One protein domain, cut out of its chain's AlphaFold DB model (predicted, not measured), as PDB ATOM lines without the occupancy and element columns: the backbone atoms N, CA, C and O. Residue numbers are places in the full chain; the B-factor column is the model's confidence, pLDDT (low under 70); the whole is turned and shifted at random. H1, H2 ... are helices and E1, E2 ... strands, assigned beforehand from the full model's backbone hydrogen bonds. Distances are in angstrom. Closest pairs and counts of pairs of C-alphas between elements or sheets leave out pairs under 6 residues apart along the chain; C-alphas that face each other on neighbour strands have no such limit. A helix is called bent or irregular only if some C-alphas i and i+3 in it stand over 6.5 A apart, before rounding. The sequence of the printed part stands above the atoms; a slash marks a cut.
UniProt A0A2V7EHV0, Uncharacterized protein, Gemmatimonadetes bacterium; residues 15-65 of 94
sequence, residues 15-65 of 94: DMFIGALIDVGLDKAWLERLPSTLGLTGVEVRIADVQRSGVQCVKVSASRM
ATOM      1  N   ASP A  15     157.229 121.983 182.020       83.38
ATOM      2  CA  ASP A  15     157.750 122.027 183.391       83.38
ATOM      3  C   ASP A  15     159.284 121.984 183.441       83.38
ATOM      4  O   ASP A  15     159.890 122.681 184.256       83.38
ATOM      5  N   MET A  16     159.916 121.227 182.538       83.44
ATOM      6  CA  MET A  16     161.375 121.185 182.409       83.44
ATOM      7  C   MET A  16     161.940 122.503 181.877       83.44
ATOM      8  O   MET A  16     162.975 122.962 182.357       83.44
ATOM      9  N   PHE A  17     161.259 123.132 180.915       86.50
ATOM     10  CA  PHE A  17     161.664 124.437 180.394       86.50
ATOM     11  C   PHE A  17     161.572 125.522 181.472       86.50
ATOM     12  O   PHE A  17     162.528 126.267 181.681       86.50
ATOM     13  N   ILE A  18     160.467 125.564 182.221       88.62
ATOM     14  CA  ILE A  18     160.308 126.496 183.344       88.62
ATOM     15  C   ILE A  18     161.370 126.231 184.420       88.62
ATOM     16  O   ILE A  18     161.957 127.178 184.940       88.62
ATOM     17  N   GLY A  19     161.672 124.964 184.718       86.88
ATOM     18  CA  GLY A  19     162.754 124.600 185.634       86.88
ATOM     19  C   GLY A  19     164.116 125.159 185.208       86.88
ATOM     20  O   GLY A  19     164.830 125.728 186.033       86.88
ATOM     21  N   ALA A  20     164.449 125.078 183.916       85.38
ATOM     22  CA  ALA A  20     165.676 125.663 183.370       85.38
ATOM     23  C   ALA A  20     165.686 127.202 183.449       85.38
ATOM     24  O   ALA A  20     166.728 127.796 183.726       85.38
ATOM     25  N   LEU A  21     164.532 127.854 183.253       86.88
ATOM     26  CA  LEU A  21     164.404 129.306 183.402       86.88
ATOM     27  C   LEU A  21     164.641 129.765 184.847       86.88
ATOM     28  O   LEU A  21     165.308 130.775 185.071       86.88
ATOM     29  N   ILE A  22     164.134 129.022 185.832       87.50
ATOM     30  CA  ILE A  22     164.382 129.301 187.256       87.50
ATOM     31  C   ILE A  22     165.881 129.236 187.558       87.50
ATOM     32  O   ILE A  22     166.408 130.112 188.244       87.50
ATOM     33  N   ASP A  23     166.587 128.256 186.994       83.31
ATOM     34  CA  ASP A  23     168.020 128.079 187.238       83.31
ATOM     35  C   ASP A  23     168.869 129.253 186.703       83.31
ATOM     36  O   ASP A  23     169.833 129.695 187.344       83.31
ATOM     37  N   VAL A  24     168.457 129.854 185.578       87.25
ATOM     38  CA  VAL A  24     169.109 131.057 185.026       87.25
ATOM     39  C   VAL A  24     168.668 132.370 185.674       87.25
ATOM     40  O   VAL A  24     169.281 133.401 185.395       87.25
ATOM     41  N   GLY A  25     167.686 132.342 186.581       86.50
ATOM     42  CA  GLY A  25     167.295 133.496 187.397       86.50
ATOM     43  C   GLY A  25     165.852 133.973 187.232       86.50
ATOM     44  O   GLY A  25     165.560 135.103 187.621       86.50
ATOM     45  N   LEU A  26     164.951 133.163 186.670       87.56
ATOM     46  CA  LEU A  26     163.517 133.461 186.702       87.56
ATOM     47  C   LEU A  26     163.004 133.453 188.150       87.56
ATOM     48  O   LEU A  26     163.293 132.538 188.924       87.56
ATOM     49  N   ASP A  27     162.218 134.468 188.501       89.12
ATOM     50  CA  ASP A  27     161.658 134.615 189.841       89.12
ATOM     51  C   ASP A  27     160.602 133.536 190.138       89.12
ATOM     52  O   ASP A  27     159.576 133.427 189.456       89.12
ATOM     53  N   LYS A  28     160.850 132.754 191.194       87.81
ATOM     54  CA  LYS A  28     159.935 131.712 191.679       87.81
ATOM     55  C   LYS A  28     158.608 132.328 192.152       87.81
ATOM     56  O   LYS A  28     157.550 131.775 191.860       87.81
ATOM     57  N   ALA A  29     158.643 133.501 192.792       88.62
ATOM     58  CA  ALA A  29     157.441 134.146 193.327       88.62
ATOM     59  C   ALA A  29     156.496 134.632 192.216       88.62
ATOM     60  O   ALA A  29     155.270 134.584 192.356       88.62
ATOM     61  N   TRP A  30     157.044 135.068 191.079       90.19
ATOM     62  CA  TRP A  30     156.248 135.396 189.896       90.19
ATOM     63  C   TRP A  30     155.477 134.179 189.363       90.19
ATOM     64  O   TRP A  30     154.285 134.286 189.067       90.19
ATOM     65  N   LEU A  31     156.124 133.011 189.309       88.06
ATOM     66  CA  LEU A  31     155.510 131.744 188.892       88.06
ATOM     67  C   LEU A  31     154.407 131.269 189.842       88.06
ATOM     68  O   LEU A  31     153.367 130.801 189.383       88.06
ATOM     69  N   GLU A  32     154.609 131.413 191.148       86.88
ATOM     70  CA  GLU A  32     153.613 131.043 192.162       86.88
ATOM     71  C   GLU A  32     152.352 131.916 192.086       86.88
ATOM     72  O   GLU A  32     151.244 131.437 192.328       86.88
ATOM     73  N   ARG A  33     152.490 133.186 191.689       88.12
ATOM     74  CA  ARG A  33     151.368 134.134 191.532       88.12
ATOM     75  C   ARG A  33     150.656 134.026 190.184       88.12
ATOM     76  O   ARG A  33     149.542 134.533 190.021       88.12
ATOM     77  N   LEU A  34     151.284 133.383 189.207       88.75
ATOM     78  CA  LEU A  34     150.813 133.279 187.828       88.75
ATOM     79  C   LEU A  34     149.393 132.681 187.714       88.75
ATOM     80  O   LEU A  34     148.570 133.288 187.025       88.75
ATOM     81  N   PRO A  35     149.033 131.593 188.433       86.62
ATOM     82  CA  PRO A  35     147.672 131.053 188.413       86.62
ATOM     83  C   PRO A  35     146.618 132.076 188.840       86.62
ATOM     84  O   PRO A  35     145.609 132.239 188.157       86.62
ATOM     85  N   SER A  36     146.876 132.825 189.916       85.25
ATOM     86  CA  SER A  36     145.968 133.876 190.391       85.25
ATOM     87  C   SER A  36     145.835 135.011 189.378       85.25
ATOM     88  O   SER A  36     144.742 135.524 189.161       85.25
ATOM     89  N   THR A  37     146.938 135.372 188.720       87.88
ATOM     90  CA  THR A  37     146.968 136.448 187.717       87.88
ATOM     91  C   THR A  37     146.198 136.070 186.447       87.88
ATOM     92  O   THR A  37     145.597 136.926 185.808       87.88
ATOM     93  N   LEU A  38     146.175 134.778 186.107       86.75
ATOM     94  CA  LEU A  38     145.397 134.219 184.996       86.75
ATOM     95  C   LEU A  38     143.934 133.914 185.362       86.75
ATOM     96  O   LEU A  38     143.189 133.430 184.512       86.75
ATOM     97  N   GLY A  39     143.510 134.155 186.608       86.00
ATOM     98  CA  GLY A  39     142.161 133.821 187.073       86.00
ATOM     99  C   GLY A  39     141.909 132.315 187.224       86.00
ATOM    100  O   GLY A  39     140.759 131.879 187.244       86.00
ATOM    101  N   LEU A  40     142.964 131.502 187.334       84.06
ATOM    102  CA  LEU A  40     142.859 130.058 187.534       84.06
ATOM    103  C   LEU A  40     142.563 129.758 189.008       84.06
ATOM    104  O   LEU A  40     143.461 129.623 189.839       84.06
ATOM    105  N   THR A  41     141.281 129.645 189.345       80.38
ATOM    106  CA  THR A  41     140.846 129.285 190.698       80.38
ATOM    107  C   THR A  41     141.098 127.807 190.984       80.38
ATOM    108  O   THR A  41     140.692 126.935 190.209       80.38
ATOM    109  N   GLY A  42     141.732 127.521 192.123       82.19
ATOM    110  CA  GLY A  42     142.024 126.159 192.562       82.19
ATOM    111  C   GLY A  42     143.210 125.518 191.846       82.19
ATOM    112  O   GLY A  42     143.294 124.301 191.841       82.19
ATOM    113  N   VAL A  43     144.114 126.283 191.229       84.81
ATOM    114  CA  VAL A  43     145.379 125.763 190.682       84.81
ATOM    115  C   VAL A  43     146.536 126.286 191.524       84.81
ATOM    116  O   VAL A  43     146.681 127.493 191.691       84.81
ATOM    117  N   GLU A  44     147.365 125.379 192.033       83.56
ATOM    118  CA  GLU A  44     148.580 125.696 192.783       83.56
ATOM    119  C   GLU A  44     149.804 125.257 191.973       83.56
ATOM    120  O   GLU A  44     149.846 124.139 191.450       83.56
ATOM    121  N   VAL A  45     150.803 126.134 191.875       86.06
ATOM    122  CA  VAL A  45     152.112 125.815 191.300       86.06
ATOM    123  C   VAL A  45     153.067 125.508 192.442       86.06
ATOM    124  O   VAL A  45     153.261 126.329 193.332       86.06
ATOM    125  N   ARG A  46     153.681 124.328 192.402       85.31
ATOM    126  CA  ARG A  46     154.736 123.923 193.332       85.31
ATOM    127  C   ARG A  46     156.057 123.813 192.599       85.31
ATOM    128  O   ARG A  46     156.143 123.178 191.546       85.31
ATOM    129  N   ILE A  47     157.079 124.411 193.191       87.62
ATOM    130  CA  ILE A  47     158.451 124.400 192.701       87.62
ATOM    131  C   ILE A  47     159.287 123.686 193.758       87.62
ATOM    132  O   ILE A  47     159.281 124.073 194.923       87.62
ATOM    133  N   ALA A  48     159.991 122.632 193.360       84.94
ATOM    134  CA  ALA A  48     160.860 121.873 194.246       84.94
ATOM    135  C   ALA A  48     162.230 121.686 193.604       84.94
ATOM    136  O   ALA A  48     162.339 121.262 192.453       84.94
ATOM    137  N   ASP A  49     163.280 121.961 194.369       84.25
ATOM    138  CA  ASP A  49     164.638 121.613 193.978       84.25
ATOM    139  C   ASP A  49     164.828 120.104 194.202       84.25
ATOM    140  O   ASP A  49     164.560 119.570 195.280       84.25
ATOM    141  N   VAL A  50     165.233 119.387 193.157       82.81
ATOM    142  CA  VAL A  50     165.432 117.935 193.174       82.81
ATOM    143  C   VAL A  50     166.836 117.600 192.701       82.81
ATOM    144  O   VAL A  50     167.423 118.313 191.893       82.81
ATOM    145  N   GLN A  51     167.380 116.487 193.180       78.56
ATOM    146  CA  GLN A  51     168.644 115.956 192.687       78.56
ATOM    147  C   GLN A  51     168.401 114.571 192.095       78.56
ATOM    148  O   GLN A  51     167.806 113.697 192.734       78.56
ATOM    149  N   ARG A  52     168.827 114.362 190.850       73.25
ATOM    150  CA  ARG A  52     168.700 113.078 190.152       73.25
ATOM    151  C   ARG A  52     170.044 112.719 189.544       73.25
ATOM    152  O   ARG A  52     170.608 113.499 188.792       73.25
ATOM    153  N   SER A  53     170.562 111.546 189.899       76.25
ATOM    154  CA  SER A  53     171.849 111.042 189.392       76.25
ATOM    155  C   SER A  53     173.004 112.043 189.551       76.25
ATOM    156  O   SER A  53     173.831 112.192 188.659       76.25
ATOM    157  N   GLY A  54     173.031 112.772 190.672       75.88
ATOM    158  CA  GLY A  54     174.046 113.791 190.956       75.88
ATOM    159  C   GLY A  54     173.801 115.159 190.310       75.88
ATOM    160  O   GLY A  54     174.472 116.111 190.690       75.88
ATOM    161  N   VAL A  55     172.818 115.296 189.417       73.69
ATOM    162  CA  VAL A  55     172.470 116.562 188.754       73.69
ATOM    163  C   VAL A  55     171.381 117.288 189.545       73.69
ATOM    164  O   VAL A  55     170.359 116.691 189.896       73.69
ATOM    165  N   GLN A  56     171.606 118.571 189.831       77.06
ATOM    166  CA  GLN A  56     170.605 119.462 190.416       77.06
ATOM    167  C   GLN A  56     169.597 119.860 189.332       77.06
ATOM    168  O   GLN A  56     169.980 120.303 188.252       77.06
ATOM    169  N   CYS A  57     168.309 119.706 189.616       79.25
ATOM    170  CA  CYS A  57     167.225 120.103 188.728       79.25
ATOM    171  C   CYS A  57     166.140 120.830 189.520       79.25
ATOM    172  O   CYS A  57     165.944 120.577 190.708       79.25
ATOM    173  N   VAL A  58     165.368 121.670 188.839       84.62
ATOM    174  CA  VAL A  58     164.153 122.263 189.400       84.62
ATOM    175  C   VAL A  58     162.951 121.530 188.818       84.62
ATOM    176  O   VAL A  58     162.792 121.455 187.600       84.62
ATOM    177  N   LYS A  59     162.107 120.965 189.682       85.44
ATOM    178  CA  LYS A  59     160.844 120.332 189.299       85.44
ATOM    179  C   LYS A  59     159.701 121.309 189.533       85.44
ATOM    180  O   LYS A  59     159.503 121.776 190.652       85.44
ATOM    181  N   VAL A  60     158.924 121.557 188.487       86.31
ATOM    182  CA  VAL A  60     157.712 122.375 188.551       86.31
ATOM    183  C   VAL A  60     156.503 121.464 188.368       86.31
ATOM    184  O   VAL A  60     156.484 120.606 187.488       86.31
ATOM    185  N   SER A  61     155.493 121.610 189.215       85.00
ATOM    186  CA  SER A  61     154.244 120.856 189.106       85.00
ATOM    187  C   SER A  61     153.062 121.764 189.389       85.00
ATOM    188  O   SER A  61     153.048 122.437 190.415       85.00
ATOM    189  N   ALA A  62     152.067 121.752 188.506       83.75
ATOM    190  CA  ALA A  62     150.788 122.403 188.745       83.75
ATOM    191  C   ALA A  62     149.759 121.348 189.157       83.75
ATOM    192  O   ALA A  62     149.551 120.364 188.445       83.75
ATOM    193  N   SER A  63     149.123 121.547 190.304       81.38
ATOM    194  CA  SER A  63     148.045 120.690 190.796       81.38
ATOM    195  C   SER A  63     146.768 121.501 190.917       81.38
ATOM    196  O   SER A  63     146.779 122.597 191.479       81.38
ATOM    197  N   ARG A  64     145.660 120.955 190.414       79.81
ATOM    198  CA  ARG A  64     144.340 121.518 190.670       79.81
ATOM    199  C   ARG A  64     143.818 120.956 191.991       79.81
ATOM    200  O   ARG A  64     143.727 119.744 192.147       79.81
ATOM    201  N   MET A  65     143.493 121.833 192.928       65.00
ATOM    202  CA  MET A  65     142.779 121.516 194.154       65.00
ATOM    203  C   MET A  65     141.331 121.181 193.778       65.00
ATOM    204  O   MET A  65     140.524 122.069 193.508       65.00
TER     205      MET A  65
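Overview. This is residues 15 to 65 of the 94 residues of an uncharacterized protein of Gemmatimonadetes bacterium (UniProt A0A2V7EHV0). A long two-stranded hairpin, E1 and E2, makes the length of the domain, and two short helices that follow one another along it pack on the hairpin, H1 on E2 and H2 on the first part of E1. E1 is not straight but bends by 55 degrees at residue 49, towards the turn of the hairpin. The printed part has 51 residues, with two named helices and then two named strands in the order H1, H2, E1, E2; the sheet has the order E1 - E2 and is antiparallel, and the class is mixed, helices and strands. The whole is only just compact, close to loose, with a radius of gyration of the C-alphas of 11.7 A, and it is elongated, spanning 37 by 22 by 14 A.

Arrangement. H1, residues 15 to 24, comes closest to E2, residues 55 to 64, at the C-alphas of Gly 19 and Val 58, 4.6 A apart, and the two have 15 pairs of C-alphas within 8 A. H1 and E1, residues 43 to 52, are near each other, with 7 pairs of C-alphas within 10 A. H2, residues 28 to 37, is close to H1 but not clearly touching; their closest C-alphas, those of Ile 22 and Lys 28, are 6.7 A apart. H1 and H2 run opposite ways at a steep tilt of 46 degrees. The closest C-alphas of H2 and E1 are those of Glu 32 and Val 45, 5.5 A apart. H2 and E2 are apart. E1 and E2 form an antiparallel hairpin, with 160 degrees between their directions; C-alphas 47 and 60, which face each other, are 4.7 A apart. N 44 and O 63 at 2.9 A, and N 57 and O 50 at 2.8 A, are within hydrogen-bond range. Every O i to N i+4 pair of H1 is within hydrogen-bond range, and 4 of 6 are in H2.

Along the chain. H1 begins at C-alpha 15, at (157.750, 122.027, 183.391), and measures 14.6 A from first to last C-alpha. H2 measures 14.4 A and is irregular, with C-alphas 32 and 35 at 7.0 A from each other. E1 begins at C-alpha 43, at (145.379, 125.763, 190.682), and measures 26.6 A. E2 measures 28.6 A and ends at C-alpha 64, at (144.340, 121.518, 190.670).

Size, cuts and confidence. The two C-alphas farthest apart, those of Gly 39 and Gly 54, are 37.9 A from each other. The printed part has no cut, and its three links, H1 to H2, H2 to E1 and E1 to E2, are tight. The mean pLDDT of the printed part is 84.0, and one printed residue, Met 65, is under 70.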